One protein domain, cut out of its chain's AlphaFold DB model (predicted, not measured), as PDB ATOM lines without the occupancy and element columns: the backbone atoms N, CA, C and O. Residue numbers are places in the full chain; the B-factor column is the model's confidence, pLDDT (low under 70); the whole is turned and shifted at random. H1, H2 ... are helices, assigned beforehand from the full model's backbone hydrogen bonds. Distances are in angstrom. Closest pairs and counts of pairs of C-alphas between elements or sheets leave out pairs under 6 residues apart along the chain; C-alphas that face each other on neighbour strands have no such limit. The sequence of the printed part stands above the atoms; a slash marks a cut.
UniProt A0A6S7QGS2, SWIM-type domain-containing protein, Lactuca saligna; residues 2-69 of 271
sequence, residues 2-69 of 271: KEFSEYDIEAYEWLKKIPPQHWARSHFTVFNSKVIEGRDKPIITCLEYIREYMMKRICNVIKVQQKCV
ATOM      1  N   LYS A   2     -11.215-155.280  -2.633       63.69
ATOM      2  CA  LYS A   2     -10.098-155.167  -3.598       63.69
ATOM      3  C   LYS A   2      -8.938-156.126  -3.285       63.69
ATOM      4  O   LYS A   2      -8.435-156.781  -4.177       63.69
ATOM      5  N   GLU A   3      -8.629-156.316  -2.008       74.06
ATOM      6  CA  GLU A   3      -7.625-157.307  -1.589       74.06
ATOM      7  C   GLU A   3      -8.059-158.758  -1.869       74.06
ATOM      8  O   GLU A   3      -7.226-159.622  -2.092       74.06
ATOM      9  N   PHE A   4      -9.365-159.062  -1.912       72.56
ATOM     10  CA  PHE A   4      -9.843-160.433  -2.153       72.56
ATOM     11  C   PHE A   4      -9.641-160.870  -3.611       72.56
ATOM     12  O   PHE A   4      -9.349-162.038  -3.855       72.56
ATOM     13  N   SER A   5      -9.716-159.933  -4.568       82.00
ATOM     14  CA  SER A   5      -9.395-160.219  -5.975       82.00
ATOM     15  C   SER A   5      -7.924-160.558  -6.207       82.00
ATOM     16  O   SER A   5      -7.610-161.156  -7.226       82.00
ATOM     17  N   GLU A   6      -7.026-160.208  -5.284       86.19
ATOM     18  CA  GLU A   6      -5.606-160.572  -5.378       86.19
ATOM     19  C   GLU A   6      -5.355-162.026  -4.946       86.19
ATOM     20  O   GLU A   6      -4.365-162.627  -5.355       86.19
ATOM     21  N   TYR A   7      -6.264-162.605  -4.154       84.88
ATOM     22  CA  TYR A   7      -6.179-163.990  -3.685       84.88
ATOM     23  C   TYR A   7      -6.910-164.976  -4.599       84.88
ATOM     24  O   TYR A   7      -6.378-166.045  -4.887       84.88
ATOM     25  N   ASP A   8      -8.131-164.641  -5.025       87.69
ATOM     26  CA  ASP A   8      -8.962-165.505  -5.868       87.69
ATOM     27  C   ASP A   8      -9.919-164.661  -6.724       87.69
ATOM     28  O   ASP A   8     -10.963-164.180  -6.269       87.69
ATOM     29  N   ILE A   9      -9.539-164.476  -7.990       90.56
ATOM     30  CA  ILE A   9     -10.300-163.688  -8.966       90.56
ATOM     31  C   ILE A   9     -11.658-164.336  -9.261       90.56
ATOM     32  O   ILE A   9     -12.654-163.628  -9.422       90.56
ATOM     33  N   GLU A  10     -11.730-165.667  -9.312       89.00
ATOM     34  CA  GLU A  10     -12.956-166.378  -9.670       89.00
ATOM     35  C   GLU A  10     -13.986-166.291  -8.536       89.00
ATOM     36  O   GLU A  10     -15.151-165.947  -8.768       89.00
ATOM     37  N   ALA A  11     -13.546-166.496  -7.291       82.75
ATOM     38  CA  ALA A  11     -14.386-166.308  -6.115       82.75
ATOM     39  C   ALA A  11     -14.806-164.842  -5.937       82.75
ATOM     40  O   ALA A  11     -15.950-164.573  -5.563       82.75
ATOM     41  N   TYR A  12     -13.916-163.887  -6.227       86.94
ATOM     42  CA  TYR A  12     -14.231-162.459  -6.199       86.94
ATOM     43  C   TYR A  12     -15.329-162.096  -7.205       86.94
ATOM     44  O   TYR A  12     -16.323-161.467  -6.830       86.94
ATOM     45  N   GLU A  13     -15.196-162.527  -8.462       89.50
ATOM     46  CA  GLU A  13     -16.193-162.269  -9.504       89.50
ATOM     47  C   GLU A  13     -17.515-162.996  -9.224       89.50
ATOM     48  O   GLU A  13     -18.591-162.468  -9.512       89.50
ATOM     49  N   TRP A  14     -17.480-164.180  -8.605       86.44
ATOM     50  CA  TRP A  14     -18.686-164.837  -8.103       86.44
ATOM     51  C   TRP A  14     -19.367-164.019  -6.995       86.44
ATOM     52  O   TRP A  14     -20.575-163.783  -7.062       86.44
ATOM     53  N   LEU A  15     -18.608-163.539  -6.007       83.00
ATOM     54  CA  LEU A  15     -19.136-162.804  -4.855       83.00
ATOM     55  C   LEU A  15     -19.699-161.433  -5.255       83.00
ATOM     56  O   LEU A  15     -20.728-161.005  -4.735       83.00
ATOM     57  N   LYS A  16     -19.069-160.769  -6.229       86.31
ATOM     58  CA  LYS A  16     -19.492-159.480  -6.790       86.31
ATOM     59  C   LYS A  16     -20.870-159.533  -7.459       86.31
ATOM     60  O   LYS A  16     -21.563-158.521  -7.495       86.31
ATOM     61  N   LYS A  17     -21.299-160.708  -7.941       87.75
ATOM     62  CA  LYS A  17     -22.655-160.923  -8.487       87.75
ATOM     63  C   LYS A  17     -23.740-160.895  -7.409       87.75
ATOM     64  O   LYS A  17     -24.915-160.756  -7.738       87.75
ATOM     65  N   ILE A  18     -23.374-161.049  -6.137       81.69
ATOM     66  CA  ILE A  18     -24.305-161.070  -5.011       81.69
ATOM     67  C   ILE A  18     -24.254-159.697  -4.330       81.69
ATOM     68  O   ILE A  18     -23.183-159.299  -3.868       81.69
ATOM     69  N   PRO A  19     -25.380-158.971  -4.207       81.38
ATOM     70  CA  PRO A  19     -25.395-157.705  -3.484       81.38
ATOM     71  C   PRO A  19     -24.882-157.873  -2.038       81.38
ATOM     72  O   PRO A  19     -25.294-158.831  -1.375       81.38
ATOM     73  N   PRO A  20     -24.029-156.968  -1.515       78.44
ATOM     74  CA  PRO A  20     -23.410-157.111  -0.191       78.44
ATOM     75  C   PRO A  20     -24.399-157.318   0.963       78.44
ATOM     76  O   PRO A  20     -24.129-158.076   1.890       78.44
ATOM     77  N   GLN A  21     -25.593-156.726   0.876       70.44
ATOM     78  CA  GLN A  21     -26.684-156.919   1.840       70.44
ATOM     79  C   GLN A  21     -27.208-158.366   1.924       70.44
ATOM     80  O   GLN A  21     -27.906-158.721   2.872       70.44
ATOM     81  N   HIS A  22     -26.880-159.215   0.947       65.00
ATOM     82  CA  HIS A  22     -27.257-160.627   0.893       65.00
ATOM     83  C   HIS A  22     -26.099-161.567   1.233       65.00
ATOM     84  O   HIS A  22     -26.252-162.785   1.143       65.00
ATOM     85  N   TRP A  23     -24.956-161.047   1.690       71.56
ATOM     86  CA  TRP A  23     -23.830-161.849   2.181       71.56
ATOM     87  C   TRP A  23     -24.111-162.421   3.584       71.56
ATOM     88  O   TRP A  23     -23.317-162.307   4.515       71.56
ATOM     89  N   ALA A  24     -25.280-163.039   3.755       57.47
ATOM     90  CA  ALA A  24     -25.686-163.719   4.971       57.47
ATOM     91  C   ALA A  24     -25.373-165.220   4.880       57.47
ATOM     92  O   ALA A  24     -25.436-165.837   3.814       57.47
ATOM     93  N   ARG A  25     -25.121-165.853   6.034       50.38
ATOM     94  CA  ARG A  25     -24.876-167.308   6.152       50.38
ATOM     95  C   ARG A  25     -26.001-168.182   5.577       50.38
ATOM     96  O   ARG A  25     -25.793-169.377   5.406       50.38
ATOM     97  N   SER A  26     -27.179-167.630   5.279       50.94
ATOM     98  CA  SER A  26     -28.260-168.335   4.576       50.94
ATOM     99  C   SER A  26     -27.865-168.775   3.161       50.94
ATOM    100  O   SER A  26     -28.299-169.841   2.733       50.94
ATOM    101  N   HIS A  27     -27.000-168.021   2.471       51.12
ATOM    102  CA  HIS A  27     -26.460-168.393   1.157       51.12
ATOM    103  C   HIS A  27     -25.281-169.376   1.246       51.12
ATOM    104  O   HIS A  27     -24.946-170.035   0.267       51.12
ATOM    105  N   PHE A  28     -24.719-169.560   2.443       53.06
ATOM    106  CA  PHE A  28     -23.663-170.522   2.742       53.06
ATOM    107  C   PHE A  28     -24.231-171.679   3.573       53.06
ATOM    108  O   PHE A  28     -24.023-171.701   4.776       53.06
ATOM    109  N   THR A  29     -25.005-172.576   2.940       53.34
ATOM    110  CA  THR A  29     -25.410-173.972   3.304       53.34
ATOM    111  C   THR A  29     -25.806-174.375   4.748       53.34
ATOM    112  O   THR A  29     -26.399-175.440   4.931       53.34
ATOM    113  N   VAL A  30     -25.568-173.580   5.790       56.72
ATOM    114  CA  VAL A  30     -25.605-173.997   7.201       56.72
ATOM    115  C   VAL A  30     -27.034-174.023   7.751       56.72
ATOM    116  O   VAL A  30     -27.382-174.923   8.522       56.72
ATOM    117  N   PHE A  31     -27.893-173.089   7.325       59.03
ATOM    118  CA  PHE A  31     -29.281-173.016   7.802       59.03
ATOM    119  C   PHE A  31     -30.142-174.184   7.299       59.03
ATOM    120  O   PHE A  31     -30.980-174.698   8.039       59.03
ATOM    121  N   ASN A  32     -29.864-174.683   6.088       65.38
ATOM    122  CA  ASN A  32     -30.629-175.766   5.468       65.38
ATOM    123  C   ASN A  32     -30.664-177.037   6.321       65.38
ATOM    124  O   ASN A  32     -31.690-177.709   6.354       65.38
ATOM    125  N   SER A  33     -29.584-177.331   7.054       77.25
ATOM    126  CA  SER A  33     -29.502-178.513   7.920       77.25
ATOM    127  C   SER A  33     -30.505-178.497   9.079       77.25
ATOM    128  O   SER A  33     -30.954-179.551   9.520       77.25
ATOM    129  N   LYS A  34     -30.869-177.310   9.579       80.44
ATOM    130  CA  LYS A  34     -31.712-177.158  10.773       80.44
ATOM    131  C   LYS A  34     -33.198-177.158  10.468       80.44
ATOM    132  O   LYS A  34     -33.989-177.312  11.385       80.44
ATOM    133  N   VAL A  35     -33.568-177.022   9.199       81.56
ATOM    134  CA  VAL A  35     -34.964-176.981   8.747       81.56
ATOM    135  C   VAL A  35     -35.371-178.225   7.960       81.56
ATOM    136  O   VAL A  35     -36.488-178.273   7.460       81.56
ATOM    137  N   ILE A  36     -34.509-179.247   7.855       84.00
ATOM    138  CA  ILE A  36     -34.764-180.456   7.047       84.00
ATOM    139  C   ILE A  36     -36.099-181.113   7.416       84.00
ATOM    140  O   ILE A  36     -36.890-181.431   6.536       84.00
ATOM    141  N   GLU A  37     -36.389-181.270   8.706       84.00
ATOM    142  CA  GLU A  37     -37.622-181.927   9.158       84.00
ATOM    143  C   GLU A  37     -38.877-181.055   8.992       84.00
ATOM    144  O   GLU A  37     -40.000-181.549   9.128       84.00
ATOM    145  N   GLY A  38     -38.707-179.751   8.764       83.31
ATOM    146  CA  GLY A  38     -39.789-178.780   8.611       83.31
ATOM    147  C   GLY A  38     -40.073-178.407   7.158       83.31
ATOM    148  O   GLY A  38     -41.229-178.210   6.800       83.31
ATOM    149  N   ARG A  39     -39.038-178.343   6.312       84.88
ATOM    150  CA  ARG A  39     -39.099-177.734   4.973       84.88
ATOM    151  C   ARG A  39     -39.990-178.475   3.977       84.88
ATOM    152  O   ARG A  39     -40.542-177.842   3.089       84.88
ATOM    153  N   ASP A  40     -40.153-179.786   4.154       85.75
ATOM    154  CA  ASP A  40     -40.982-180.622   3.275       85.75
ATOM    155  C   ASP A  40     -42.456-180.677   3.741       85.75
ATOM    156  O   ASP A  40     -43.279-181.389   3.167       85.75
ATOM    157  N   LYS A  41     -42.806-179.940   4.806       85.94
ATOM    158  CA  LYS A  41     -44.168-179.853   5.354       85.94
ATOM    159  C   LYS A  41     -44.925-178.660   4.746       85.94
ATOM    160  O   LYS A  41     -44.297-177.738   4.227       85.94
ATOM    161  N   PRO A  42     -46.273-178.624   4.838       89.88
ATOM    162  CA  PRO A  42     -47.047-177.446   4.444       89.88
ATOM    163  C   PRO A  42     -46.496-176.170   5.084       89.88
ATOM    164  O   PRO A  42     -46.043-176.215   6.228       89.88
ATOM    165  N   ILE A  43     -46.576-175.040   4.375       87.38
ATOM    166  CA  ILE A  43     -45.914-173.782   4.762       87.38
ATOM    167  C   ILE A  43     -46.175-173.379   6.219       87.38
ATOM    168  O   ILE A  43     -45.232-173.065   6.937       87.38
ATOM    169  N   ILE A  44     -47.420-173.489   6.693       88.81
ATOM    170  CA  ILE A  44     -47.787-173.186   8.086       88.81
ATOM    171  C   ILE A  44     -47.017-174.089   9.057       88.81
ATOM    172  O   ILE A  44     -46.439-173.619  10.028       88.81
ATOM    173  N   THR A  45     -46.966-175.392   8.783       90.00
ATOM    174  CA  THR A  45     -46.246-176.360   9.617       90.00
ATOM    175  C   THR A  45     -44.729-176.151   9.563       90.00
ATOM    176  O   THR A  45     -44.052-176.360  10.568       90.00
ATOM    177  N   CYS A  46     -44.184-175.739   8.415       90.25
ATOM    178  CA  CYS A  46     -42.772-175.379   8.275       90.25
ATOM    179  C   CYS A  46     -42.424-174.146   9.128       90.25
ATOM    180  O   CYS A  46     -41.459-174.175   9.891       90.25
ATOM    181  N   LEU A  47     -43.245-173.094   9.059       91.38
ATOM    182  CA  LEU A  47     -43.069-171.878   9.857       91.38
ATOM    183  C   LEU A  47     -43.188-172.159  11.360       91.38
ATOM    184  O   LEU A  47     -42.345-171.700  12.127       91.38
ATOM    185  N   GLU A  48     -44.158-172.978  11.771       92.38
ATOM    186  CA  GLU A  48     -44.290-173.417  13.165       92.38
ATOM    187  C   GLU A  48     -43.063-174.196  13.648       92.38
ATOM    188  O   GLU A  48     -42.558-173.941  14.740       92.38
ATOM    189  N   TYR A  49     -42.519-175.086  12.812       92.75
ATOM    190  CA  TYR A  49     -41.282-175.800  13.122       92.75
ATOM    191  C   TYR A  49     -40.104-174.836  13.327       92.75
ATOM    192  O   TYR A  49     -39.366-174.963  14.304       92.75
ATOM    193  N   ILE A  50     -39.935-173.852  12.435       92.12
ATOM    194  CA  ILE A  50     -38.876-172.838  12.547       92.12
ATOM    195  C   ILE A  50     -39.057-172.015  13.827       92.12
ATOM    196  O   ILE A  50     -38.089-171.815  14.561       92.12
ATOM    197  N   ARG A  51     -40.286-171.579  14.131       94.25
ATOM    198  CA  ARG A  51     -40.620-170.820  15.344       94.25
ATOM    199  C   ARG A  51     -40.251-171.601  16.605       94.25
ATOM    200  O   ARG A  51     -39.504-171.096  17.441       94.25
ATOM    201  N   GLU A  52     -40.704-172.849  16.720       93.62
ATOM    202  CA  GLU A  52     -40.381-173.722  17.856       93.62
ATOM    203  C   GLU A  52     -38.881-174.000  17.975       93.62
ATOM    204  O   GLU A  52     -38.335-174.011  19.081       93.62
ATOM    205  N   TYR A  53     -38.199-174.220  16.848       93.25
ATOM    206  CA  TYR A  53     -36.754-174.416  16.817       93.25
ATOM    207  C   TYR A  53     -36.016-173.186  17.355       93.25
ATOM    208  O   TYR A  53     -35.146-173.320  18.220       93.25
ATOM    209  N   MET A  54     -36.383-171.990  16.889       93.31
ATOM    210  CA  MET A  54     -35.792-170.728  17.338       93.31
ATOM    211  C   MET A  54     -36.036-170.501  18.830       93.31
ATOM    212  O   MET A  54     -35.082-170.218  19.553       93.31
ATOM    213  N   MET A  55     -37.261-170.723  19.323       95.62
ATOM    214  CA  MET A  55     -37.576-170.656  20.756       95.62
ATOM    215  C   MET A  55     -36.703-171.609  21.578       95.62
ATOM    216  O   MET A  55     -36.036-171.186  22.521       95.62
ATOM    217  N   LYS A  56     -36.649-172.896  21.202       94.44
ATOM    218  CA  LYS A  56     -35.823-173.904  21.890       94.44
ATOM    219  C   LYS A  56     -34.348-173.507  21.887       94.44
ATOM    220  O   LYS A  56     -33.674-173.643  22.907       94.44
ATOM    221  N   ARG A  57     -33.846-172.992  20.762       93.81
ATOM    222  CA  ARG A  57     -32.461-172.538  20.627       93.81
ATOM    223  C   ARG A  57     -32.158-171.359  21.547       93.81
ATOM    224  O   ARG A  57     -31.161-171.428  22.258       93.81
ATOM    225  N   ILE A  58     -33.006-170.329  21.566       95.25
ATOM    226  CA  ILE A  58     -32.855-169.164  22.453       95.25
ATOM    227  C   ILE A  58     -32.863-169.619  23.917       95.25
ATOM    228  O   ILE A  58     -31.934-169.304  24.655       95.25
ATOM    229  N   CYS A  59     -33.828-170.452  24.320       95.38
ATOM    230  CA  CYS A  59     -33.890-170.999  25.677       95.38
ATOM    231  C   CYS A  59     -32.621-171.771  26.063       95.38
ATOM    232  O   CYS A  59     -32.104-171.602  27.165       95.38
ATOM    233  N   ASN A  60     -32.102-172.616  25.169       95.44
ATOM    234  CA  ASN A  60     -30.871-173.363  25.423       95.44
ATOM    235  C   ASN A  60     -29.659-172.434  25.553       95.44
ATOM    236  O   ASN A  60     -28.840-172.635  26.443       95.44
ATOM    237  N   VAL A  61     -29.560-171.408  24.705       95.44
ATOM    238  CA  VAL A  61     -28.482-170.416  24.773       95.44
ATOM    239  C   VAL A  61     -28.538-169.633  26.084       95.44
ATOM    240  O   VAL A  61     -27.518-169.549  26.758       95.44
ATOM    241  N   ILE A  62     -29.712-169.159  26.506       94.69
ATOM    242  CA  ILE A  62     -29.887-168.453  27.787       94.69
ATOM    243  C   ILE A  62     -29.457-169.340  28.964       94.69
ATOM    244  O   ILE A  62     -28.715-168.892  29.836       94.69
ATOM    245  N   LYS A  63     -29.848-170.623  28.971       95.75
ATOM    246  CA  LYS A  63     -29.418-171.581  30.005       95.75
ATOM    247  C   LYS A  63     -27.900-171.757  30.053       95.75
ATOM    248  O   LYS A  63     -27.354-171.979  31.129       95.75
ATOM    249  N   VAL A  64     -27.218-171.703  28.907       95.62
ATOM    250  CA  VAL A  64     -25.750-171.741  28.862       95.62
ATOM    251  C   VAL A  64     -25.174-170.425  29.381       95.62
ATOM    252  O   VAL A  64     -24.301-170.466  30.241       95.62
ATOM    253  N   GLN A  65     -25.693-169.276  28.937       94.81
ATOM    254  CA  GLN A  65     -25.255-167.945  29.380       94.81
ATOM    255  C   GLN A  65     -25.339-167.777  30.903       94.81
ATOM    256  O   GLN A  65     -24.419-167.234  31.502       94.81
ATOM    257  N   GLN A  66     -26.395-168.290  31.539       93.50
ATOM    258  CA  GLN A  66     -26.570-168.258  32.999       93.50
ATOM    259  C   GLN A  66     -25.502-169.045  33.770       93.50
ATOM    260  O   GLN A  66     -25.253-168.753  34.932       93.50
ATOM    261  N   LYS A  67     -24.881-170.045  33.136       94.38
ATOM    262  CA  LYS A  67     -23.810-170.858  33.731       94.38
ATOM    263  C   LYS A  67     -22.413-170.321  33.422       94.38
ATOM    264  O   LYS A  67     -21.434-170.882  33.901       94.38
ATOM    265  N   CYS A  68     -22.306-169.305  32.566       93.56
ATOM    266  CA  CYS A  68     -21.018-168.747  32.178       93.56
ATOM    267  C   CYS A  68     -20.446-167.911  33.321       93.56
ATOM    268  O   CYS A  68     -21.156-167.107  33.922       93.56
ATOM    269  N   VAL A  69     -19.150-168.076  33.567       91.62
ATOM    270  CA  VAL A  69     -18.386-167.278  34.525       91.62
ATOM    271  C   VAL A  69     -17.358-166.463  33.748       91.62
ATOM    272  O   VAL A  69     -16.710-166.984  32.839       91.62
TER     273      VAL A  69
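Overview. This is residues 2 to 69 of the 271 residues of the protein "SWIM-type domain-containing protein" of Lactuca saligna (UniProt A0A6S7QGS2). One long straight helix, H5, stands across one end of a drawn-out arm, like a lopsided T: the short helix H4 packs on the early part of H5, H3 comes just before it, and a long link leads away to a small head of H1 and H2 at the far end. The last part of H5 and the tail after it, residues 54 to 69, stick out beyond the arm, and no common core joins the head to H5. The printed part has 68 residues with five named helices, in the order H1, H2, H3, H4, H5, and no named strand; its class is all helix. The whole is extended, with a radius of gyration of the C-alphas of 17.9 A, and flat, spanning 44 by 43 by 18 A.

Arrangement. H5, residues 43 to 65, touches H4, residues 36 to 39, with its residues 45 to 50 alone; the closest C-alphas are those of Gly 38 and Cys 46, 4.5 A apart. H3, residues 31 to 34, and H4 meet only through their link. H3 and H5 are only just apart, with their closest C-alphas at 8.3 A. Farther out, H2, residues 9 to 16, is apart from H3, H4 and H5. H1, residues 4 to 7, and H2 touch only at the corner by their link; the closest C-alphas are those of Ser 5 and Tyr 12, 5.3 A apart. Every O i to N i+4 pair is within hydrogen-bond range in H2 and H5. H1, H3 and H4, with 4 residues each, are too short for such a pair; their one O i to N i+3 pair is within range in H1 and in H3, but not in H4.

Along the chain. H5 begins at C-alpha 43, at (-45.914, -173.782, 4.762), and ends at C-alpha 65, at (-25.255, -167.945, 29.380), 32.7 A from first to last C-alpha. H4 runs from Ile 36 to Arg 39, and H3 from Phe 31 to Lys 34. H2 runs from Ile 9 to Lys 16, 10.3 A from first to last C-alpha. H1 begins at C-alpha 4, at (-9.843, -160.433, -2.153), and ends at Tyr 7.

Size, cuts and confidence. The two C-alphas farthest apart are those of Glu 6 and Thr 45, 46.1 A. The printed part has no cut. The link from H2 to H3, residues 17 to 30, is long; the other three links are tight. Residues 6 to 11, of which 9 to 11 belong to H2, and residues 28 to 33, of which 31 to 33 belong to H3, also stand free. The mean pLDDT of the printed part is 82.9, and the model's confidence is under 70 at residue 2, residue 22 and residues 24 to 32.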